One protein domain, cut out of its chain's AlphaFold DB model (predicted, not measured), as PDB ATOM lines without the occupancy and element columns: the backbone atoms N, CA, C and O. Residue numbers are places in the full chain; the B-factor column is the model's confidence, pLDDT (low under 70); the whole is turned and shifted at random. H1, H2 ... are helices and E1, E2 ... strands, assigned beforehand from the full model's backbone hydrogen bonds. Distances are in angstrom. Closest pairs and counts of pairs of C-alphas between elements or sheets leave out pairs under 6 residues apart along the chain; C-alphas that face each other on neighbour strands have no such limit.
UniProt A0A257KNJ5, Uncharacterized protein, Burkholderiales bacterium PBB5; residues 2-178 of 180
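AT A GLANCE: This is residues 2 to 178 of the 180 residues of an uncharacterized protein of Burkholderiales bacterium PBB5 (UniProt A0A257KNJ5). A long, twisted ribbon of two antiparallel strands, E6 and E7, makes the longest axis, with E8 along one part of E7 and the short E1 and E9 at other edges. A smaller sheet, E2 to E5, meets the E6 side of this ribbon at an angle, and H1 sits between the two sheets; residues 21 to 26, beyond the small H2, stick out. The printed part has 177 residues, in the order H1 H2 E1 E2 E3 E4 E5 E6 E7 E8 E9; the small sheet runs E2 E3 E4 E5, all antiparallel, and the branched sheet's neighbour pairs are antiparallel too. The class is mostly strand, though under half of the residues are in named elements. The whole is only just compact, close to loose, with a radius of gyration of the C-alphas of 18.9 A, and is elongated, spanning 62 by 38 by 22 A.

IN THESE COORDINATES: H1, residues 2 to 8, begins at C-alpha 2 (228.738, 207.218, 263.402), and H2 is residues 17 to 20. E1, residues 40 to 44, runs on into E2, residues 46 to 50, at 97 degrees. E3 is residues 77 to 83, 18.2 A long, E4 residues 88 to 94, 17.9 A, and E5 residues 97 to 100. E6, residues 107 to 122, is 43.2 A long and bends by 58 degrees at residue 110; E7, residues 139 to 154, is 48.7 A. E8 is residues 161 to 169, 27.1 A, and E9, residues 174 to 177, ends at C-alpha 177 (216.305, 224.957, 237.643).

HOW THE PARTS SIT: E6 and E7 form a hairpin, with N 115 and O 147 2.9 A apart. E1 lies on the other side of E6 from E7, with N 40 and O 116 2.9 A apart. E8 and E9 lie on one side of E7, E6 on the other; N 148 and O 166 are 2.9 A apart, N 140 and O 176 2.8 A. E6 E7 E8 and E2 E3 E4 E5 are meanders, each strand the antiparallel neighbour of the one before. In the latter, N 47 and O 80 are 2.9 A apart, N 81 and O 90 3.0 A, N 91 and O 99 2.8 A. The closest C-alphas of E4 and E6, those of Thr 88 and Val 109, are 5.6 A apart. H1 is on the branched sheet at a height of 9.2 A, over E8 and slantwise to it at 39 degrees on the local plane; the closest C-alphas are those of Ser 5 and Val 168, 6.4 A apart. H1 only grazes the sheet E2 E3 E4 E5, with its residues 4 to 8. H2 is on neither sheet. Every O i to N i+4 pair in H1 is within hydrogen-bond range; H2 is too short for one.

THE WHOLE: The C-alphas farthest apart, of Val 127 and His 156, are 63.4 A apart. The printed part has no cut. The links H2 to E1, E2 to E3 and E6 to E7 are long. The mean pLDDT of the printed part is 89.0; residues 57 to 58, 69 to 73 and 125 to 129 are under 70.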
ATOM      1  N   ASP A   2     227.689 206.969 264.397       92.69
ATOM      2  CA  ASP A   2     228.738 207.218 263.402       92.69
ATOM      3  C   ASP A   2     228.600 206.361 262.128       92.69
ATOM      4  O   ASP A   2     228.562 206.911 261.032       92.69
ATOM      5  N   MET A   3     228.372 205.050 262.268       94.12
ATOM      6  CA  MET A   3     228.101 204.152 261.134       94.12
ATOM      7  C   MET A   3     226.963 204.652 260.228       94.12
ATOM      8  O   MET A   3     227.156 204.773 259.025       94.12
ATOM      9  N   ILE A   4     225.803 204.995 260.801       95.75
ATOM     10  CA  ILE A   4     224.627 205.463 260.050       95.75
ATOM     11  C   ILE A   4     224.952 206.786 259.347       95.75
ATOM     12  O   ILE A   4     224.705 206.934 258.154       95.75
ATOM     13  N   SER A   5     225.564 207.732 260.067       94.88
ATOM     14  CA  SER A   5     225.912 209.046 259.517       94.88
ATOM     15  C   SER A   5     226.909 208.954 258.355       94.88
ATOM     16  O   SER A   5     226.729 209.608 257.328       94.88
ATOM     17  N   ARG A   6     227.946 208.115 258.480       93.62
ATOM     18  CA  ARG A   6     228.973 207.915 257.452       93.62
ATOM     19  C   ARG A   6     228.413 207.210 256.229       93.62
ATOM     20  O   ARG A   6     228.770 207.586 255.115       93.62
ATOM     21  N   ASP A   7     227.544 206.227 256.432       94.25
ATOM     22  CA  ASP A   7     226.953 205.471 255.336       94.25
ATOM     23  C   ASP A   7     225.951 206.321 254.541       94.25
ATOM     24  O   ASP A   7     226.081 206.430 253.322       94.25
ATOM     25  N   ILE A   8     225.058 207.048 255.227       94.62
ATOM     26  CA  ILE A   8     224.096 207.965 254.590       94.62
ATOM     27  C   ILE A   8     224.808 209.071 253.800       94.62
ATOM     28  O   ILE A   8     224.348 209.438 252.721       94.62
ATOM     29  N   ARG A   9     225.972 209.573 254.247       94.12
ATOM     30  CA  ARG A   9     226.774 210.546 253.464       94.12
ATOM     31  C   ARG A   9     227.170 210.037 252.075       94.12
ATOM     32  O   ARG A   9     227.480 210.864 251.214       94.12
ATOM     33  N   ARG A  10     227.197 208.714 251.865       92.12
ATOM     34  CA  ARG A  10     227.497 208.067 250.577       92.12
ATOM     35  C   ARG A  10     226.264 207.908 249.682       92.12
ATOM     36  O   ARG A  10     226.417 207.361 248.597       92.12
ATOM     37  N   ALA A  11     225.080 208.371 250.088       93.25
ATOM     38  CA  ALA A  11     223.902 208.383 249.224       93.25
ATOM     39  C   ALA A  11     224.194 209.157 247.928       93.25
ATOM     40  O   ALA A  11     224.561 210.338 247.954       93.25
ATOM     41  N   GLY A  12     224.064 208.473 246.795       92.31
ATOM     42  CA  GLY A  12     224.440 208.973 245.481       92.31
ATOM     43  C   GLY A  12     225.931 209.039 245.200       92.31
ATOM     44  O   GLY A  12     226.336 209.798 244.322       92.31
ATOM     45  N   TYR A  13     226.756 208.275 245.918       92.12
ATOM     46  CA  TYR A  13     228.135 208.053 245.501       92.12
ATOM     47  C   TYR A  13     228.160 207.433 244.101       92.12
ATOM     48  O   TYR A  13     227.475 206.443 243.851       92.12
ATOM     49  N   TRP A  14     228.965 208.023 243.221       90.69
ATOM     50  CA  TRP A  14     229.129 207.601 241.838       90.69
ATOM     51  C   TRP A  14     230.614 207.575 241.493       90.69
ATOM     52  O   TRP A  14     231.276 208.618 241.536       90.69
ATOM     53  N   GLY A  15     231.128 206.393 241.155       89.62
ATOM     54  CA  GLY A  15     232.546 206.187 240.889       89.62
ATOM     55  C   GLY A  15     233.053 206.980 239.687       89.62
ATOM     56  O   GLY A  15     234.144 207.547 239.716       89.62
ATOM     57  N   GLN A  16     232.213 207.146 238.659       88.56
ATOM     58  CA  GLN A  16     232.563 207.901 237.452       88.56
ATOM     59  C   GLN A  16     232.149 209.380 237.469       88.56
ATOM     60  O   GLN A  16     232.243 210.037 236.430       88.56
ATOM     61  N   ALA A  17     231.749 209.952 238.613       88.06
ATOM     62  CA  ALA A  17     231.298 211.350 238.686       88.06
ATOM     63  C   ALA A  17     232.313 212.352 238.100       88.06
ATOM     64  O   ALA A  17     231.938 213.337 237.467       88.06
ATOM     65  N   TYR A  18     233.613 212.073 238.245       85.81
ATOM     66  CA  TYR A  18     234.691 212.907 237.702       85.81
ATOM     67  C   TYR A  18     234.657 213.037 236.169       85.81
ATOM     68  O   TYR A  18     235.115 214.044 235.634       85.81
ATOM     69  N   ARG A  19     234.086 212.059 235.449       87.06
ATOM     70  CA  ARG A  19     233.944 212.108 233.983       87.06
ATOM     71  C   ARG A  19     232.911 213.138 233.523       87.06
ATOM     72  O   ARG A  19     232.898 213.489 232.349       87.06
ATOM     73  N   GLN A  20     232.075 213.636 234.435       86.06
ATOM     74  CA  GLN A  20     230.987 214.565 234.122       86.06
ATOM     75  C   GLN A  20     231.329 216.036 234.356       86.06
ATOM     76  O   GLN A  20     230.493 216.896 234.094       86.06
ATOM     77  N   VAL A  21     232.532 216.353 234.841       82.06
ATOM     78  CA  VAL A  21     232.934 217.753 235.071       82.06
ATOM     79  C   VAL A  21     233.228 218.465 233.742       82.06
ATOM     80  O   VAL A  21     232.833 219.611 233.559       82.06
ATOM     81  N   TRP A  22     233.865 217.767 232.795       82.19
ATOM     82  CA  TRP A  22     234.093 218.214 231.412       82.19
ATOM     83  C   TRP A  22     233.922 217.039 230.440       82.19
ATOM     84  O   TRP A  22     234.907 216.496 229.933       82.19
ATOM     85  N   PRO A  23     232.680 216.586 230.212       81.44
ATOM     86  CA  PRO A  23     232.424 215.465 229.324       81.44
ATOM     87  C   PRO A  23     232.647 215.875 227.861       81.44
ATOM     88  O   PRO A  23     232.398 217.012 227.463       81.44
ATOM     89  N   THR A  24     233.092 214.930 227.032       84.00
ATOM     90  CA  THR A  24     233.198 215.107 225.570       84.00
ATOM     91  C   THR A  24     231.842 215.018 224.857       84.00
ATOM     92  O   THR A  24     231.746 215.303 223.666       84.00
ATOM     93  N   ALA A  25     230.800 214.625 225.588       84.75
ATOM     94  CA  ALA A  25     229.406 214.559 225.167       84.75
ATOM     95  C   ALA A  25     228.521 215.283 226.199       84.75
ATOM     96  O   ALA A  25     229.028 215.895 227.136       84.75
ATOM     97  N   ALA A  26     227.197 215.218 226.047       82.38
ATOM     98  CA  ALA A  26     226.290 215.760 227.055       82.38
ATOM     99  C   ALA A  26     226.536 215.092 228.430       82.38
ATOM    100  O   ALA A  26     226.687 213.868 228.481       82.38
ATOM    101  N   PRO A  27     226.575 215.864 229.535       81.56
ATOM    102  CA  PRO A  27     226.764 215.308 230.869       81.56
ATOM    103  C   PRO A  27     225.629 214.349 231.222       81.56
ATOM    104  O   PRO A  27     224.450 214.642 231.011       81.56
ATOM    105  N   MET A  28     225.988 213.211 231.805       85.88
ATOM    106  CA  MET A  28     225.027 212.263 232.347       85.88
ATOM    107  C   MET A  28     224.594 212.680 233.750       85.88
ATOM    108  O   MET A  28     225.397 213.120 234.576       85.88
ATOM    109  N   LEU A  29     223.307 212.498 234.039       85.50
ATOM    110  CA  LEU A  29     222.793 212.616 235.398       85.50
ATOM    111  C   LEU A  29     223.309 211.444 236.233       85.50
ATOM    112  O   LEU A  29     223.365 210.324 235.735       85.50
ATOM    113  N   ASN A  30     223.623 211.702 237.503       89.06
ATOM    114  CA  ASN A  30     224.085 210.669 238.425       89.06
ATOM    115  C   ASN A  30     223.078 209.494 238.488       89.06
ATOM    116  O   ASN A  30     221.949 209.720 238.952       89.06
ATOM    117  N   PRO A  31     223.458 208.274 238.056       91.25
ATOM    118  CA  PRO A  31     222.580 207.101 238.063       91.25
ATOM    119  C   PRO A  31     222.119 206.718 239.472       91.25
ATOM    120  O   PRO A  31     220.958 206.386 239.683       91.25
ATOM    121  N   TYR A  32     222.996 206.894 240.459       91.88
ATOM    122  CA  TYR A  32     222.792 206.521 241.859       91.88
ATOM    123  C   TYR A  32     222.042 207.596 242.663       91.88
ATOM    124  O   TYR A  32     222.083 207.637 243.888       91.88
ATOM    125  N   ARG A  33     221.359 208.542 242.009       90.06
ATOM    126  CA  ARG A  33     220.671 209.651 242.702       90.06
ATOM    127  C   ARG A  33     219.433 209.236 243.508       90.06
ATOM    128  O   ARG A  33     218.865 210.106 244.182       90.06
ATOM    129  N   GLY A  34     218.993 207.984 243.383       90.69
ATOM    130  CA  GLY A  34     217.792 207.461 244.015       90.69
ATOM    131  C   GLY A  34     217.884 207.481 245.537       90.69
ATOM    132  O   GLY A  34     218.900 207.140 246.141       90.69
ATOM    133  N   MET A  35     216.810 207.958 246.158       92.56
ATOM    134  CA  MET A  35     216.627 207.978 247.603       92.56
ATOM    135  C   MET A  35     215.130 208.006 247.898       92.56
ATOM    136  O   MET A  35     214.408 208.852 247.365       92.56
ATOM    137  N   THR A  36     214.680 207.092 248.749       94.62
ATOM    138  CA  THR A  36     213.284 206.920 249.134       94.62
ATOM    139  C   THR A  36     213.175 206.923 250.661       94.62
ATOM    140  O   THR A  36     213.752 206.045 251.300       94.62
ATOM    141  N   PRO A  37     212.426 207.866 251.257       95.12
ATOM    142  CA  PRO A  37     211.766 208.983 250.585       95.12
ATOM    143  C   PRO A  37     212.779 210.035 250.099       95.12
ATOM    144  O   PRO A  37     213.857 210.193 250.669       95.12
ATOM    145  N   ARG A  38     212.418 210.774 249.042       91.31
ATOM    146  CA  ARG A  38     213.246 211.870 248.505       91.31
ATOM    147  C   ARG A  38     213.302 213.073 249.452       91.31
ATOM    148  O   ARG A  38     214.312 213.768 249.498       91.31
ATOM    149  N   GLU A  39     212.203 213.317 250.159       93.25
ATOM    150  CA  GLU A  39     212.009 214.356 251.172       93.25
ATOM    151  C   GLU A  39     211.108 213.789 252.270       93.25
ATOM    152  O   GLU A  39     210.190 213.017 251.989       93.25
ATOM    153  N   ALA A  40     211.367 214.169 253.515       96.88
ATOM    154  CA  ALA A  40     210.584 213.770 254.678       96.88
ATOM    155  C   ALA A  40     210.674 214.869 255.752       96.88
ATOM    156  O   ALA A  40     211.300 214.660 256.794       96.88
ATOM    157  N   PRO A  41     210.085 216.058 255.517       95.00
ATOM    158  CA  PRO A  41     210.191 217.189 256.443       95.00
ATOM    159  C   PRO A  41     209.505 216.927 257.792       95.00
ATOM    160  O   PRO A  41     209.860 217.542 258.793       95.00
ATOM    161  N   LEU A  42     208.543 215.998 257.832       96.19
ATOM    162  CA  LEU A  42     207.851 215.565 259.053       96.19
ATOM    163  C   LEU A  42     208.487 214.329 259.713       96.19
ATOM    164  O   LEU A  42     207.955 213.839 260.704       96.19
ATOM    165  N   GLY A  43     209.606 213.834 259.176       96.50
ATOM    166  CA  GLY A  43     210.255 212.610 259.636       96.50
ATOM    167  C   GLY A  43     209.820 211.356 258.870       96.50
ATOM    168  O   GLY A  43     208.730 211.276 258.303       96.50
ATOM    169  N   THR A  44     210.705 210.365 258.840       98.31
ATOM    170  CA  THR A  44     210.458 208.990 258.391       98.31
ATOM    171  C   THR A  44     211.253 208.030 259.272       98.31
ATOM    172  O   THR A  44     212.303 208.384 259.806       98.31
ATOM    173  N   THR A  45     210.787 206.794 259.417       98.12
ATOM    174  CA  THR A  45     211.502 205.744 260.162       98.12
ATOM    175  C   THR A  45     212.348 204.852 259.261       98.12
ATOM    176  O   THR A  45     213.023 203.946 259.751       98.12
ATOM    177  N   SER A  46     212.318 205.079 257.948       97.75
ATOM    178  CA  SER A  46     213.112 204.337 256.978       97.75
ATOM    179  C   SER A  46     213.620 205.224 255.852       97.75
ATOM    180  O   SER A  46     212.993 206.213 255.466       97.75
ATOM    181  N   VAL A  47     214.780 204.845 255.331       96.75
ATOM    182  CA  VAL A  47     215.390 205.450 254.157       96.75
ATOM    183  C   VAL A  47     216.130 204.381 253.370       96.75
ATOM    184  O   VAL A  47     216.867 203.583 253.946       96.75
ATOM    185  N   ILE A  48     215.936 204.373 252.060       95.62
ATOM    186  CA  ILE A  48     216.682 203.562 251.098       95.62
ATOM    187  C   ILE A  48     217.340 204.530 250.122       95.62
ATOM    188  O   ILE A  48     216.711 205.505 249.719       95.62
ATOM    189  N   TYR A  49     218.594 204.307 249.766       94.12
ATOM    190  CA  TYR A  49     219.329 205.129 248.816       94.12
ATOM    191  C   TYR A  49     220.281 204.282 247.996       94.12
ATOM    192  O   TYR A  49     220.755 203.233 248.438       94.12
ATOM    193  N   ASP A  50     220.581 204.804 246.815       93.00
ATOM    194  CA  ASP A  50     221.489 204.153 245.897       93.00
ATOM    195  C   ASP A  50     222.916 204.680 246.085       93.00
ATOM    196  O   ASP A  50     223.147 205.838 246.461       93.00
ATOM    197  N   ARG A  51     223.898 203.817 245.843       91.75
ATOM    198  CA  ARG A  51     225.317 204.163 245.772       91.75
ATOM    199  C   ARG A  51     226.051 203.136 244.925       91.75
ATOM    200  O   ARG A  51     225.775 201.950 245.038       91.75
ATOM    201  N   SER A  52     227.048 203.581 244.179       90.38
ATOM    202  CA  SER A  52     227.957 202.662 243.503       90.38
ATOM    203  C   SER A  52     228.730 201.816 244.516       90.38
ATOM    204  O   SER A  52     229.247 202.341 245.517       90.38
ATOM    205  N   THR A  53     228.816 200.511 244.255       88.19
ATOM    206  CA  THR A  53     229.723 199.597 244.981       88.19
ATOM    207  C   THR A  53     230.800 198.990 244.092       88.19
ATOM    208  O   THR A  53     231.730 198.358 244.595       88.19
ATOM    209  N   ASP A  54     230.733 199.262 242.793       84.06
ATOM    210  CA  ASP A  54     231.640 198.744 241.775       84.06
ATOM    211  C   ASP A  54     233.102 199.117 241.983       84.06
ATOM    212  O   ASP A  54     233.986 198.427 241.471       84.06
ATOM    213  N   GLU A  55     233.356 200.191 242.732       79.69
ATOM    214  CA  GLU A  55     234.705 200.662 243.038       79.69
ATOM    215  C   GLU A  55     235.222 200.294 244.435       79.69
ATOM    216  O   GLU A  55     236.310 200.718 244.849       79.69
ATOM    217  N   GLU A  56     234.473 199.493 245.195       78.12
ATOM    218  CA  GLU A  56     234.949 198.991 246.481       78.12
ATOM    219  C   GLU A  56     236.081 197.962 246.275       78.12
ATOM    220  O   GLU A  56     236.061 197.138 245.365       78.12
ATOM    221  N   GLY A  57     237.116 198.002 247.123       69.06
ATOM    222  CA  GLY A  57     238.178 196.985 247.100       69.06
ATOM    223  C   GLY A  57     239.264 197.141 246.021       69.06
ATOM    224  O   GLY A  57     239.876 196.141 245.668       69.06
ATOM    225  N   GLN A  58     239.571 198.376 245.582       66.50
ATOM    226  CA  GLN A  58     240.637 198.766 244.617       66.50
ATOM    227  C   GLN A  58     240.256 198.759 243.127       66.50
ATOM    228  O   GLN A  58     241.114 198.960 242.267       66.50
ATOM    229  N   LEU A  59     238.979 198.596 242.798       70.50
ATOM    230  CA  LEU A  59     238.500 198.601 241.421       70.50
ATOM    231  C   LEU A  59     238.215 200.046 240.970       70.50
ATOM    232  O   LEU A  59     237.127 200.562 241.142       70.50
ATOM    233  N   ARG A  60     239.207 200.786 240.464       73.00
ATOM    234  CA  ARG A  60     238.969 202.174 240.010       73.00
ATOM    235  C   ARG A  60     238.421 202.198 238.584       73.00
ATOM    236  O   ARG A  60     239.023 201.596 237.698       73.00
ATOM    237  N   GLY A  61     237.357 202.964 238.338       74.94
ATOM    238  CA  GLY A  61     236.797 203.164 236.999       74.94
ATOM    239  C   GLY A  61     236.013 201.973 236.448       74.94
ATOM    240  O   GLY A  61     235.799 201.911 235.238       74.94
ATOM    241  N   THR A  62     235.615 201.041 237.314       83.81
ATOM    242  CA  THR A  62     234.815 199.846 236.996       83.81
ATOM    243  C   THR A  62     233.315 200.053 237.148       83.81
ATOM    244  O   THR A  62     232.567 199.182 236.720       83.81
ATOM    245  N   ASP A  63     232.904 201.181 237.730       87.50
ATOM    246  CA  ASP A  63     231.509 201.620 237.805       87.50
ATOM    247  C   ASP A  63     230.873 201.602 236.415       87.50
ATOM    248  O   ASP A  63     231.439 202.143 235.462       87.50
ATOM    249  N   ASP A  64     229.741 200.926 236.279       87.56
ATOM    250  CA  ASP A  64     229.075 200.714 234.994       87.56
ATOM    251  C   ASP A  64     227.970 201.741 234.692       87.56
ATOM    252  O   ASP A  64     227.364 201.711 233.616       87.56
ATOM    253  N   ASN A  65     227.787 202.725 235.579       89.06
ATOM    254  CA  ASN A  65     226.732 203.734 235.539       89.06
ATOM    255  C   ASN A  65     225.304 203.163 235.640       89.06
ATOM    256  O   ASN A  65     224.359 203.808 235.171       89.06
ATOM    257  N   ALA A  66     225.124 201.992 236.249       88.81
ATOM    258  CA  ALA A  66     223.826 201.386 236.507       88.81
ATOM    259  C   ALA A  66     223.636 201.104 238.003       88.81
ATOM    260  O   ALA A  66     224.593 200.957 238.744       88.81
ATOM    261  N   VAL A  67     222.378 201.083 238.454       88.12
ATOM    262  CA  VAL A  67     222.037 200.612 239.803       88.12
ATOM    263  C   VAL A  67     221.623 199.149 239.699       88.12
ATOM    264  O   VAL A  67     220.539 198.837 239.195       88.12
ATOM    265  N   ASP A  68     222.450 198.260 240.227       82.00
ATOM    266  CA  ASP A  68     222.213 196.825 240.251       82.00
ATOM    267  C   ASP A  68     221.320 196.430 241.436       82.00
ATOM    268  O   ASP A  68     221.763 196.106 242.540       82.00
ATOM    269  N   ALA A  69     220.004 196.425 241.211       57.59
ATOM    270  CA  ALA A  69     219.034 196.026 242.236       57.59
ATOM    271  C   ALA A  69     218.868 194.493 242.362       57.59
ATOM    272  O   ALA A  69     218.517 193.988 243.431       57.59
ATOM    273  N   VAL A  70     219.106 193.739 241.278       50.75
ATOM    274  CA  VAL A  70     218.900 192.281 241.190       50.75
ATOM    275  C   VAL A  70     219.976 191.674 240.281       50.75
ATOM    276  O   VAL A  70     219.907 191.793 239.063       50.75
ATOM    277  N   GLY A  71     220.986 191.029 240.865       55.91
ATOM    278  CA  GLY A  71     222.169 190.530 240.149       55.91
ATOM    279  C   GLY A  71     223.383 190.484 241.076       55.91
ATOM    280  O   GLY A  71     223.266 190.854 242.235       55.91
ATOM    281  N   GLY A  72     224.551 190.024 240.620       58.34
ATOM    282  CA  GLY A  72     225.737 189.757 241.462       58.34
ATOM    283  C   GLY A  72     226.284 190.917 242.323       58.34
ATOM    284  O   GLY A  72     227.241 190.694 243.064       58.34
ATOM    285  N   ARG A  73     225.690 192.119 242.265       67.00
ATOM    286  CA  ARG A  73     226.067 193.331 243.012       67.00
ATOM    287  C   ARG A  73     224.877 194.029 243.676       67.00
ATOM    288  O   ARG A  73     224.756 195.242 243.666       67.00
ATOM    289  N   THR A  74     224.021 193.274 244.356       72.81
ATOM    290  CA  THR A  74     222.800 193.797 245.004       72.81
ATOM    291  C   THR A  74     222.995 194.869 246.090       72.81
ATOM    292  O   THR A  74     222.009 195.315 246.678       72.81
ATOM    293  N   ARG A  75     224.239 195.271 246.393       81.88
ATOM    294  CA  ARG A  75     224.613 196.218 247.458       81.88
ATOM    295  C   ARG A  75     224.594 197.680 247.016       81.88
ATOM    296  O   ARG A  75     225.037 198.542 247.775       81.88
ATOM    297  N   GLU A  76     224.099 197.958 245.819       89.75
ATOM    298  CA  GLU A  76     223.980 199.327 245.322       89.75
ATOM    299  C   GLU A  76     222.719 200.025 245.800       89.75
ATOM    300  O   GLU A  76     222.687 201.248 245.834       89.75
ATOM    301  N   GLN A  77     221.733 199.258 246.269       91.31
ATOM    302  CA  GLN A  77     220.587 199.763 247.005       91.31
ATOM    303  C   GLN A  77     220.698 199.353 248.476       91.31
ATOM    304  O   GLN A  77     220.599 198.174 248.828       91.31
ATOM    305  N   VAL A  78     220.904 200.340 249.344       93.44
ATOM    306  CA  VAL A  78     221.108 200.156 250.788       93.44
ATOM    307  C   VAL A  78     220.239 201.126 251.571       93.44
ATOM    308  O   VAL A  78     219.552 201.969 251.003       93.44
ATOM    309  N   GLY A  79     220.213 201.007 252.892       95.81
ATOM    310  CA  GLY A  79     219.310 201.828 253.681       95.81
ATOM    311  C   GLY A  79     219.247 201.455 255.144       95.81
ATOM    312  O   GLY A  79     219.838 200.474 255.583       95.81
ATOM    313  N   PHE A  80     218.483 202.238 255.894       98.06
ATOM    314  CA  PHE A  80     218.221 202.018 257.308       98.06
ATOM    315  C   PHE A  80     216.723 202.039 257.569       98.06
ATOM    316  O   PHE A  80     215.986 202.788 256.926       98.06
ATOM    317  N   ARG A  81     216.268 201.258 258.546       98.06
ATOM    318  CA  ARG A  81     214.889 201.333 259.040       98.06
ATOM    319  C   ARG A  81     214.812 201.068 260.532       98.06
ATOM    320  O   ARG A  81     215.641 200.350 261.083       98.06
ATOM    321  N   LEU A  82     213.752 201.568 261.155       98.44
ATOM    322  CA  LEU A  82     213.284 201.062 262.435       98.44
ATOM    323  C   LEU A  82     212.506 199.768 262.204       98.44
ATOM    324  O   LEU A  82     211.484 199.763 261.518       98.44
ATOM    325  N   ASN A  83     212.941 198.686 262.828       97.88
ATOM    326  CA  ASN A  83     212.134 197.489 262.968       97.88
ATOM    327  C   ASN A  83     211.363 197.582 264.281       97.88
ATOM    328  O   ASN A  83     211.871 197.254 265.352       97.88
ATOM    329  N   GLN A  84     210.131 198.077 264.202       95.25
ATOM    330  CA  GLN A  84     209.326 198.360 265.389       95.25
ATOM    331  C   GLN A  84     208.998 197.097 266.202       95.25
ATOM    332  O   GLN A  84     208.911 197.174 267.424       95.25
ATOM    333  N   GLY A  85     208.858 195.941 265.542       96.19
ATOM    334  CA  GLY A  85     208.564 194.670 266.208       96.19
ATOM    335  C   GLY A  85     209.734 194.139 267.036       96.19
ATOM    336  O   GLY A  85     209.518 193.576 268.103       96.19
ATOM    337  N   GLN A  86     210.968 194.350 266.569       96.50
ATOM    338  CA  GLN A  86     212.183 193.911 267.268       96.50
ATOM    339  C   GLN A  86     212.869 195.036 268.056       96.50
ATOM    340  O   GLN A  86     213.813 194.775 268.793       96.50
ATOM    341  N   GLN A  87     212.392 196.277 267.921       97.50
ATOM    342  CA  GLN A  87     212.991 197.482 268.504       97.50
ATOM    343  C   GLN A  87     214.471 197.647 268.129       97.50
ATOM    344  O   GLN A  87     215.287 198.105 268.932       97.50
ATOM    345  N   THR A  88     214.814 197.281 266.893       98.12
ATOM    346  CA  THR A  88     216.159 197.400 266.324       98.12
ATOM    347  C   THR A  88     216.200 198.444 265.222       98.12
ATOM    348  O   THR A  88     215.196 198.739 264.572       98.12
ATOM    349  N   ILE A  89     217.386 198.996 264.981       98.25
ATOM    350  CA  ILE A  89     217.693 199.601 263.687       98.25
ATOM    351  C   ILE A  89     218.229 198.481 262.802       98.25
ATOM    352  O   ILE A  89     219.184 197.796 263.181       98.25
ATOM    353  N   ASP A  90     217.634 198.321 261.626       98.25
ATOM    354  CA  ASP A  90     218.116 197.397 260.606       98.25
ATOM    355  C   ASP A  90     218.825 198.178 259.496       98.25
ATOM    356  O   ASP A  90     218.432 199.297 259.156       98.25
ATOM    357  N   TYR A  91     219.842 197.558 258.906       97.31
ATOM    358  CA  TYR A  91     220.531 198.009 257.706       97.31
ATOM    359  C   TYR A  91     220.198 197.081 256.533       97.31
ATOM    360  O   TYR A  91     220.232 195.855 256.669       97.31
ATOM    361  N   LEU A  92     219.867 197.659 255.383       95.00
ATOM    362  CA  LEU A  92     219.672 196.940 254.130       95.00
ATOM    363  C   LEU A  92     221.044 196.700 253.500       95.00
ATOM    364  O   LEU A  92     221.682 197.636 253.026       95.00
ATOM    365  N   VAL A  93     221.487 195.443 253.487       89.62
ATOM    366  CA  VAL A  93     222.786 195.053 252.910       89.62
ATOM    367  C   VAL A  93     222.720 194.806 251.399       89.62
ATOM    368  O   VAL A  93     223.752 194.537 250.792       89.62
ATOM    369  N   GLY A  94     221.525 194.878 250.808       86.06
ATOM    370  CA  GLY A  94     221.247 194.606 249.399       86.06
ATOM    371  C   GLY A  94     220.200 193.509 249.199       86.06
ATOM    372  O   GLY A  94     219.920 192.747 250.121       86.06
ATOM    373  N   ALA A  95     219.605 193.413 248.008       84.25
ATOM    374  CA  ALA A  95     218.616 192.378 247.650       84.25
ATOM    375  C   ALA A  95     217.412 192.273 248.613       84.25
ATOM    376  O   ALA A  95     216.938 191.174 248.894       84.25
ATOM    377  N   ASN A  96     216.947 193.395 249.178       87.06
ATOM    378  CA  ASN A  96     215.940 193.416 250.253       87.06
ATOM    379  C   ASN A  96     216.318 192.613 251.519       87.06
ATOM    380  O   ASN A  96     215.452 192.308 252.339       87.06
ATOM    381  N   ASN A  97     217.599 192.297 251.715       91.25
ATOM    382  CA  ASN A  97     218.096 191.619 252.902       91.25
ATOM    383  C   ASN A  97     218.397 192.634 254.016       91.25
ATOM    384  O   ASN A  97     219.310 193.454 253.900       91.25
ATOM    385  N   TRP A  98     217.623 192.572 255.097       95.31
ATOM    386  CA  TRP A  98     217.737 193.471 256.243       95.31
ATOM    387  C   TRP A  98     218.428 192.772 257.411       95.31
ATOM    388  O   TRP A  98     218.024 191.682 257.812       95.31
ATOM    389  N   GLN A  99     219.431 193.427 257.991       96.12
ATOM    390  CA  GLN A  99     220.178 192.926 259.139       96.12
ATOM    391  C   GLN A  99     220.127 193.928 260.293       96.12
ATOM    392  O   GLN A  99     220.422 195.106 260.107       96.12
ATOM    393  N   ALA A 100     219.809 193.454 261.497       97.25
ATOM    394  CA  ALA A 100     219.870 194.277 262.700       97.25
ATOM    395  C   ALA A 100     221.316 194.734 262.972       97.25
ATOM    396  O   ALA A 100     222.241 193.923 263.009       97.25
ATOM    397  N   VAL A 101     221.503 196.039 263.184       96.81
ATOM    398  CA  VAL A 101     222.798 196.652 263.554       96.81
ATOM    399  C   VAL A 101     222.836 197.109 265.013       96.81
ATOM    400  O   VAL A 101     223.841 197.631 265.493       96.81
ATOM    401  N   THR A 102     221.730 196.912 265.723       96.50
ATOM    402  CA  THR A 102     221.599 197.097 267.168       96.50
ATOM    403  C   THR A 102     221.170 195.785 267.800       96.50
ATOM    404  O   THR A 102     220.353 195.074 267.220       96.50
ATOM    405  N   ASP A 103     221.668 195.503 268.999       95.94
ATOM    406  CA  ASP A 103     221.315 194.299 269.747       95.94
ATOM    407  C   ASP A 103     220.118 194.562 270.690       95.94
ATOM    408  O   ASP A 103     220.284 195.292 271.677       95.94
ATOM    409  N   PRO A 104     218.934 193.967 270.426       96.06
ATOM    410  CA  PRO A 104     217.740 194.158 271.245       96.06
ATOM    411  C   PRO A 104     217.822 193.491 272.623       96.06
ATOM    412  O   PRO A 104     216.968 193.765 273.463       96.06
ATOM    413  N   ALA A 105     218.821 192.634 272.877       96.00
ATOM    414  CA  ALA A 105     219.076 192.069 274.202       96.00
ATOM    415  C   ALA A 105     219.804 193.058 275.129       96.00
ATOM    416  O   ALA A 105     219.713 192.934 276.349       96.00
ATOM    417  N   VAL A 106     220.485 194.063 274.564       95.81
ATOM    418  CA  VAL A 106     221.234 195.083 275.315       95.81
ATOM    419  C   VAL A 106     220.471 196.409 275.366       95.81
ATOM    420  O   VAL A 106     220.355 197.024 276.432       95.81
ATOM    421  N   LEU A 107     219.937 196.861 274.227       96.25
ATOM    422  CA  LEU A 107     219.227 198.134 274.108       96.25
ATOM    423  C   LEU A 107     218.011 198.021 273.188       96.25
ATOM    424  O   LEU A 107     218.069 197.400 272.135       96.25
ATOM    425  N   GLN A 108     216.926 198.696 273.553       97.75
ATOM    426  CA  GLN A 108     215.715 198.788 272.740       97.75
ATOM    427  C   GLN A 108     215.621 200.174 272.115       97.75
ATOM    428  O   GLN A 108     215.565 201.182 272.829       97.75
ATOM    429  N   VAL A 109     215.584 200.233 270.786       97.94
ATOM    430  CA  VAL A 109     215.381 201.474 270.037       97.94
ATOM    431  C   VAL A 109     213.894 201.812 270.042       97.94
ATOM    432  O   VAL A 109     213.061 201.085 269.511       97.94
ATOM    433  N   THR A 110     213.567 202.937 270.666       96.81
ATOM    434  CA  THR A 110     212.186 203.416 270.850       96.81
ATOM    435  C   THR A 110     211.810 204.493 269.840       96.81
ATOM    436  O   THR A 110     210.639 204.639 269.503       96.81
ATOM    437  N   ARG A 111     212.803 205.221 269.317       97.31
ATOM    438  CA  ARG A 111     212.641 206.169 268.215       97.31
ATOM    439  C   ARG A 111     213.852 206.088 267.301       97.31
ATOM    440  O   ARG A 111     214.983 206.211 267.764       97.31
ATOM    441  N   PHE A 112     213.598 205.934 266.013       98.25
ATOM    442  CA  PHE A 112     214.558 206.186 264.949       98.25
ATOM    443  C   PHE A 112     213.834 207.016 263.903       98.25
ATOM    444  O   PHE A 112     212.859 206.554 263.316       98.25
ATOM    445  N   ASP A 113     214.259 208.263 263.772       98.00
ATOM    446  CA  ASP A 113     213.564 209.281 263.001       98.00
ATOM    447  C   ASP A 113     214.567 210.024 262.122       98.00
ATOM    448  O   ASP A 113     215.646 210.417 262.575       98.00
ATOM    449  N   LEU A 114     214.211 210.167 260.856       98.06
ATOM    450  CA  LEU A 114     215.016 210.756 259.801       98.06
ATOM    451  C   LEU A 114     214.225 211.918 259.213       98.06
ATOM    452  O   LEU A 114     213.235 211.705 258.518       98.06
ATOM    453  N   VAL A 115     214.663 213.146 259.457       98.25
ATOM    454  CA  VAL A 115     214.100 214.324 258.791       98.25
ATOM    455  C   VAL A 115     214.964 214.628 257.578       98.25
ATOM    456  O   VAL A 115     216.145 214.939 257.729       98.25
ATOM    457  N   ILE A 116     214.384 214.517 256.384       96.25
ATOM    458  CA  ILE A 116     215.091 214.703 255.110       96.25
ATOM    459  C   ILE A 116     214.595 215.996 254.475       96.25
ATOM    460  O   ILE A 116     213.442 216.076 254.046       96.25
ATOM    461  N   ASN A 117     215.471 216.995 254.413       94.56
ATOM    462  CA  ASN A 117     215.177 218.310 253.859       94.56
ATOM    463  C   ASN A 117     216.031 218.580 252.624       94.56
ATOM    464  O   ASN A 117     217.230 218.292 252.607       94.56
ATOM    465  N   ASN A 118     215.418 219.223 251.636       90.19
ATOM    466  CA  ASN A 118     216.108 219.753 250.470       90.19
ATOM    467  C   ASN A 118     216.115 221.280 250.540       90.19
ATOM    468  O   ASN A 118     215.137 221.899 250.962       90.19
ATOM    469  N   ARG A 119     217.231 221.887 250.146       88.31
ATOM    470  CA  ARG A 119     217.391 223.340 250.072       88.31
ATOM    471  C   ARG A 119     218.059 223.711 248.765       88.31
ATOM    472  O   ARG A 119     219.096 223.150 248.421       88.31
ATOM    473  N   ASP A 120     217.492 224.694 248.088       88.19
ATOM    474  CA  ASP A 120     218.102 225.288 246.908       88.19
ATOM    475  C   ASP A 120     219.095 226.360 247.365       88.19
ATOM    476  O   ASP A 120     218.734 227.347 248.009       88.19
ATOM    477  N   LEU A 121     220.375 226.134 247.080       87.19
ATOM    478  CA  LEU A 121     221.450 227.076 247.359       87.19
ATOM    479  C   LEU A 121     221.779 227.844 246.076       87.19
ATOM    480  O   LEU A 121     221.898 227.219 245.019       87.19
ATOM    481  N   PRO A 122     221.939 229.177 246.121       82.19
ATOM    482  CA  PRO A 122     222.393 229.927 244.958       82.19
ATOM    483  C   PRO A 122     223.724 229.364 244.457       82.19
ATOM    484  O   PRO A 122     224.651 229.174 245.248       82.19
ATOM    485  N   VAL A 123     223.828 229.091 243.154       81.12
ATOM    486  CA  VAL A 123     225.112 228.684 242.577       81.12
ATOM    487  C   VAL A 123     226.010 229.923 242.554       81.12
ATOM    488  O   VAL A 123     225.598 230.947 242.003       81.12
ATOM    489  N   PRO A 124     227.209 229.889 243.160       70.62
ATOM    490  CA  PRO A 124     228.109 231.030 243.112       70.62
ATOM    491  C   PRO A 124     228.546 231.276 241.664       70.62
ATOM    492  O   PRO A 124     229.168 230.420 241.037       70.62
ATOM    493  N   CYS A 125     228.214 232.453 241.136       65.25
ATOM    494  CA  CYS A 125     228.673 232.937 239.840       65.25
ATOM    495  C   CYS A 125     229.763 233.999 240.004       65.25
ATOM    496  O   CYS A 125     229.806 234.725 240.996       65.25
ATOM    497  N   GLY A 126     230.628 234.106 238.989       61.53
ATOM    498  CA  GLY A 126     231.392 235.324 238.716       61.53
ATOM    499  C   GLY A 126     230.473 236.463 238.240       61.53
ATOM    500  O   GLY A 126     229.369 236.634 238.733       61.53
ATOM    501  N   VAL A 127     230.899 237.243 237.248       57.06
ATOM    502  CA  VAL A 127     230.351 238.576 236.886       57.06
ATOM    503  C   VAL A 127     228.849 238.654 236.507       57.06
ATOM    504  O   VAL A 127     228.327 239.756 236.364       57.06
ATOM    505  N   GLN A 128     228.133 237.536 236.336       61.97
ATOM    506  CA  GLN A 128     226.712 237.500 235.961       61.97
ATOM    507  C   GLN A 128     225.925 236.571 236.891       61.97
ATOM    508  O   GLN A 128     226.137 235.360 236.883       61.97
ATOM    509  N   CYS A 129     224.991 237.142 237.652       69.31
ATOM    510  CA  CYS A 129     223.998 236.416 238.436       69.31
ATOM    511  C   CYS A 129     222.607 237.002 238.116       69.31
ATOM    512  O   CYS A 129     222.466 238.229 238.141       69.31
ATOM    513  N   PRO A 130     221.585 236.177 237.813       79.12
ATOM    514  CA  PRO A 130     221.535 234.720 237.977       79.12
ATOM    515  C   PRO A 130     222.216 233.934 236.844       79.12
ATOM    516  O   PRO A 130     222.171 234.329 235.682       79.12
ATOM    517  N   VAL A 131     222.791 232.775 237.184       82.12
ATOM    518  CA  VAL A 131     223.116 231.738 236.192       82.12
ATOM    519  C   VAL A 131     221.804 231.137 235.716       82.12
ATOM    520  O   VAL A 131     220.999 230.711 236.542       82.12
ATOM    521  N   LEU A 132     221.587 231.103 234.405       85.62
ATOM    522  CA  LEU A 132     220.424 230.452 233.814       85.62
ATOM    523  C   LEU A 132     220.795 229.031 233.384       85.62
ATOM    524  O   LEU A 132     221.878 228.808 232.841       85.62
ATOM    525  N   GLY A 133     219.909 228.073 233.642       82.12
ATOM    526  CA  GLY A 133     220.035 226.728 233.095       82.12
ATOM    527  C   GLY A 133     219.561 226.644 231.632       82.12
ATOM    528  O   GLY A 133     219.083 227.641 231.080       82.12
ATOM    529  N   PRO A 134     219.690 225.473 230.980       81.56
ATOM    530  CA  PRO A 134     219.184 225.223 229.627       81.56
ATOM    531  C   PRO A 134     217.733 225.657 229.360       81.56
ATOM    532  O   PRO A 134     217.420 226.030 228.230       81.56
ATOM    533  N   GLY A 135     216.854 225.630 230.368       84.88
ATOM    534  CA  GLY A 135     215.465 226.093 230.263       84.88
ATOM    535  C   GLY A 135     215.282 227.612 230.373       84.88
ATOM    536  O   GLY A 135     214.158 228.100 230.278       84.88
ATOM    537  N   GLY A 136     216.359 228.376 230.580       87.06
ATOM    538  CA  GLY A 136     216.320 229.832 230.750       87.06
ATOM    539  C   GLY A 136     215.910 230.300 232.151       87.06
ATOM    540  O   GLY A 136     215.777 231.503 232.368       87.06
ATOM    541  N   CYS A 137     215.731 229.383 233.106       87.88
ATOM    542  CA  CYS A 137     215.394 229.697 234.496       87.88
ATOM    543  C   CYS A 137     216.648 229.777 235.385       87.88
ATOM    544  O   CYS A 137     217.653 229.128 235.076       87.88
ATOM    545  N   PRO A 138     216.611 230.534 236.500       87.62
ATOM    546  CA  PRO A 138     217.696 230.553 237.474       87.62
ATOM    547  C   PRO A 138     218.086 229.150 237.955       87.62
ATOM    548  O   PRO A 138     217.239 228.328 238.318       87.62
ATOM    549  N   LEU A 139     219.391 228.896 237.966       86.88
ATOM    550  CA  LEU A 139     219.997 227.648 238.399       86.88
ATOM    551  C   LEU A 139     220.386 227.728 239.880       86.88
ATOM    552  O   LEU A 139     221.004 228.698 240.322       86.88
ATOM    553  N   PHE A 140     220.072 226.671 240.623       87.56
ATOM    554  CA  PHE A 140     220.422 226.471 242.027       87.56
ATOM    555  C   PHE A 140     221.159 225.141 242.219       87.56
ATOM    556  O   PHE A 140     221.004 224.198 241.442       87.56
ATOM    557  N   GLN A 141     221.954 225.048 243.282       87.50
ATOM    558  CA  GLN A 141     222.511 223.800 243.788       87.50
ATOM    559  C   GLN A 141     221.560 223.239 244.847       87.50
ATOM    560  O   GLN A 141     221.469 223.767 245.953       87.50
ATOM    561  N   GLY A 142     220.860 222.155 244.521       88.25
ATOM    562  CA  GLY A 142     220.012 221.434 245.462       88.25
ATOM    563  C   GLY A 142     220.862 220.657 246.464       88.25
ATOM    564  O   GLY A 142     221.414 219.608 246.128       88.25
ATOM    565  N   ALA A 143     220.951 221.169 247.690       89.56
ATOM    566  CA  ALA A 143     221.592 220.513 248.818       89.56
ATOM    567  C   ALA A 143     220.578 219.694 249.616       89.56
ATOM    568  O   ALA A 143     219.440 220.120 249.828       89.56
ATOM    569  N   ARG A 144     221.004 218.519 250.084       91.50
ATOM    570  CA  ARG A 144     220.160 217.601 250.856       91.50
ATOM    571  C   ARG A 144     220.759 217.346 252.224       91.50
ATOM    572  O   ARG A 144     221.957 217.086 252.348       91.50
ATOM    573  N   GLU A 145     219.915 217.404 253.237       94.19
ATOM    574  CA  GLU A 145     220.297 217.325 254.640       94.19
ATOM    575  C   GLU A 145     219.402 216.311 255.350       94.19
ATOM    576  O   GLU A 145     218.179 216.346 255.226       94.19
ATOM    577  N   VAL A 146     220.022 215.399 256.092       96.50
ATOM    578  CA  VAL A 146     219.346 214.366 256.872       96.50
ATOM    579  C   VAL A 146     219.666 214.597 258.338       96.50
ATOM    580  O   VAL A 146     220.811 214.450 258.765       96.50
ATOM    581  N   THR A 147     218.654 214.954 259.119       97.81
ATOM    582  CA  THR A 147     218.757 214.955 260.580       97.81
ATOM    583  C   THR A 147     218.305 213.601 261.097       97.81
ATOM    584  O   THR A 147     217.170 213.192 260.864       97.81
ATOM    585  N   ILE A 148     219.194 212.908 261.795       97.94
ATOM    586  CA  ILE A 148     218.963 211.565 262.321       97.94
ATOM    587  C   ILE A 148     218.781 211.689 263.829       97.94
ATOM    588  O   ILE A 148     219.642 212.252 264.503       97.94
ATOM    589  N   THR A 149     217.699 211.136 264.366       98.44
ATOM    590  CA  THR A 149     217.443 211.066 265.808       98.44
ATOM    591  C   THR A 149     217.266 209.615 266.229       98.44
ATOM    592  O   THR A 149     216.440 208.899 265.667       98.44
ATOM    593  N   ILE A 150     218.021 209.186 267.241       98.06
ATOM    594  CA  ILE A 150     217.918 207.855 267.847       98.06
ATOM    595  C   ILE A 150     217.626 208.026 269.328       98.06
ATOM    596  O   ILE A 150     218.395 208.668 270.039       98.06
ATOM    597  N   VAL A 151     216.557 207.394 269.805       98.00
ATOM    598  CA  VAL A 151     216.268 207.258 271.233       98.00
ATOM    599  C   VAL A 151     216.221 205.781 271.571       98.00
ATOM    600  O   VAL A 151     215.472 205.014 270.962       98.00
ATOM    601  N   ALA A 152     217.010 205.383 272.561       97.38
ATOM    602  CA  ALA A 152     217.062 204.008 273.027       97.38
ATOM    603  C   ALA A 152     217.102 203.944 274.552       97.38
ATOM    604  O   ALA A 152     217.589 204.864 275.213       97.38
ATOM    605  N   ARG A 153     216.607 202.834 275.093       97.38
ATOM    606  CA  ARG A 153     216.670 202.509 276.521       97.38
ATOM    607  C   ARG A 153     217.429 201.208 276.740       97.38
ATOM    608  O   ARG A 153     217.417 200.343 275.862       97.38
ATOM    609  N   ALA A 154     218.072 201.064 277.892       97.38
ATOM    610  CA  ALA A 154     218.686 199.798 278.270       97.38
ATOM    611  C   ALA A 154     217.610 198.741 278.558       97.38
ATOM    612  O   ALA A 154     216.552 199.049 279.104       97.38
ATOM    613  N   VAL A 155     217.884 197.483 278.211       96.50
ATOM    614  CA  VAL A 155     216.956 196.371 278.487       96.50
ATOM    615  C   VAL A 155     216.856 196.081 279.986       96.50
ATOM    616  O   VAL A 155     215.783 195.756 280.484       96.50
ATOM    617  N   HIS A 156     217.963 196.238 280.716       95.19
ATOM    618  CA  HIS A 156     218.041 195.934 282.148       95.19
ATOM    619  C   HIS A 156     217.582 197.082 283.063       95.19
ATOM    620  O   HIS A 156     217.404 196.860 284.257       95.19
ATOM    621  N   ASP A 157     217.385 198.289 282.525       95.19
ATOM    622  CA  ASP A 157     216.834 199.433 283.258       95.19
ATOM    623  C   ASP A 157     216.112 200.379 282.292       95.19
ATOM    624  O   ASP A 157     216.733 201.125 281.531       95.19
ATOM    625  N   ALA A 158     214.780 200.367 282.344       91.12
ATOM    626  CA  ALA A 158     213.952 201.199 281.482       91.12
ATOM    627  C   ALA A 158     214.065 202.704 281.792       91.12
ATOM    628  O   ALA A 158     213.699 203.512 280.937       91.12
ATOM    629  N   ASN A 159     214.581 203.090 282.967       94.94
ATOM    630  CA  ASN A 159     214.831 204.493 283.309       94.94
ATOM    631  C   ASN A 159     216.113 205.023 282.652       94.94
ATOM    632  O   ASN A 159     216.268 206.233 282.477       94.94
ATOM    633  N   LEU A 160     217.031 204.132 282.257       96.38
ATOM    634  CA  LEU A 160     218.241 204.510 281.545       96.38
ATOM    635  C   LEU A 160     217.939 204.683 280.054       96.38
ATOM    636  O   LEU A 160     218.089 203.764 279.245       96.38
ATOM    637  N   GLN A 161     217.553 205.903 279.690       97.25
ATOM    638  CA  GLN A 161     217.316 206.317 278.311       97.25
ATOM    639  C   GLN A 161     218.414 207.263 277.817       97.25
ATOM    640  O   GLN A 161     218.872 208.150 278.537       97.25
ATOM    641  N   ARG A 162     218.822 207.105 276.554       96.81
ATOM    642  CA  ARG A 162     219.733 208.029 275.871       96.81
ATOM    643  C   ARG A 162     219.165 208.457 274.528       96.81
ATOM    644  O   ARG A 162     218.480 207.691 273.853       96.81
ATOM    645  N   SER A 163     219.490 209.688 274.152       97.31
ATOM    646  CA  SER A 163     219.174 210.264 272.852       97.31
ATOM    647  C   SER A 163     220.462 210.670 272.147       97.31
ATOM    648  O   SER A 163     221.378 211.191 272.786       97.31
ATOM    649  N   LEU A 164     220.527 210.422 270.844       96.81
ATOM    650  CA  LEU A 164     221.582 210.891 269.955       96.81
ATOM    651  C   LEU A 164     220.939 211.582 268.759       96.81
ATOM    652  O   LEU A 164     219.981 211.066 268.182       96.81
ATOM    653  N   GLN A 165     221.505 212.719 268.373       97.81
ATOM    654  CA  GLN A 165     221.118 213.451 267.179       97.81
ATOM    655  C   GLN A 165     222.370 213.815 266.387       97.81
ATOM    656  O   GLN A 165     223.384 214.190 266.973       97.81
ATOM    657  N   ASP A 166     222.303 213.681 265.067       97.31
ATOM    658  CA  ASP A 166     223.350 214.132 264.150       97.31
ATOM    659  C   ASP A 166     222.704 214.700 262.893       97.31
ATOM    660  O   ASP A 166     221.575 214.350 262.531       97.31
ATOM    661  N   ASN A 167     223.446 215.574 262.232       96.62
ATOM    662  CA  ASN A 167     223.030 216.235 261.020       96.62
ATOM    663  C   ASN A 167     224.019 215.936 259.892       96.62
ATOM    664  O   ASN A 167     225.237 216.110 260.011       96.62
ATOM    665  N   VAL A 168     223.478 215.459 258.779       95.06
ATOM    666  CA  VAL A 168     224.256 214.928 257.675       95.06
ATOM    667  C   VAL A 168     223.872 215.616 256.373       95.06
ATOM    668  O   VAL A 168     222.797 215.380 255.835       95.06
ATOM    669  N   ARG A 169     224.797 216.389 255.798       93.44
ATOM    670  CA  ARG A 169     224.707 216.812 254.394       93.44
ATOM    671  C   ARG A 169     225.117 215.665 253.468       93.44
ATOM    672  O   ARG A 169     226.209 215.107 253.619       93.44
ATOM    673  N   LEU A 170     224.264 215.340 252.500       92.00
ATOM    674  CA  LEU A 170     224.564 214.361 251.453       92.00
ATOM    675  C   LEU A 170     225.572 214.943 250.453       92.00
ATOM    676  O   LEU A 170     225.569 216.141 250.194       92.00
ATOM    677  N   ARG A 171     226.440 214.102 249.879       87.12
ATOM    678  CA  ARG A 171     227.500 214.552 248.950       87.12
ATOM    679  C   ARG A 171     227.074 214.615 247.479       87.12
ATOM    680  O   ARG A 171     227.865 215.030 246.641       87.12
ATOM    681  N   ASN A 172     225.846 214.212 247.173       83.75
ATOM    682  CA  ASN A 172     225.281 214.225 245.828       83.75
ATOM    683  C   ASN A 172     224.346 215.431 245.652       83.75
ATOM    684  O   ASN A 172     223.120 215.274 245.612       83.75
ATOM    685  N   ASP A 173     224.920 216.632 245.621       83.94
ATOM    686  CA  ASP A 173     224.160 217.842 245.307       83.94
ATOM    687  C   ASP A 173     223.763 217.826 243.827       83.94
ATOM    688  O   ASP A 173     224.551 217.427 242.968       83.94
ATOM    689  N   LEU A 174     222.536 218.248 243.521       78.75
ATOM    690  CA  LEU A 174     222.007 218.213 242.157       78.75
ATOM    691  C   LEU A 174     221.724 219.632 241.658       78.75
ATOM    692  O   LEU A 174     221.069 220.389 242.376       78.75
ATOM    693  N   PRO A 175     222.157 220.007 240.442       81.75
ATOM    694  CA  PRO A 175     221.721 221.256 239.837       81.75
ATOM    695  C   PRO A 175     220.207 221.211 239.602       81.75
ATOM    696  O   PRO A 175     219.669 220.211 239.116       81.75
ATOM    697  N   ARG A 176     219.519 222.292 239.966       84.00
ATOM    698  CA  ARG A 176     218.069 222.429 239.855       84.00
ATOM    699  C   ARG A 176     217.726 223.773 239.231       84.00
ATOM    700  O   ARG A 176     218.144 224.812 239.733       84.00
ATOM    701  N   GLU A 177     216.952 223.750 238.155       86.31
ATOM    702  CA  GLU A 177     216.305 224.957 237.643       86.31
ATOM    703  C   GLU A 177     215.043 225.250 238.452       86.31
ATOM    704  O   GLU A 177     214.250 224.343 238.731       86.31
ATOM    705  N   VAL A 178     214.857 226.514 238.828       82.69
ATOM    706  CA  VAL A 178     213.661 226.987 239.532       82.69
ATOM    707  C   VAL A 178     213.062 228.134 238.729       82.69
ATOM    708  O   VAL A 178     213.651 229.209 238.639       82.69
TER     709      VAL A 178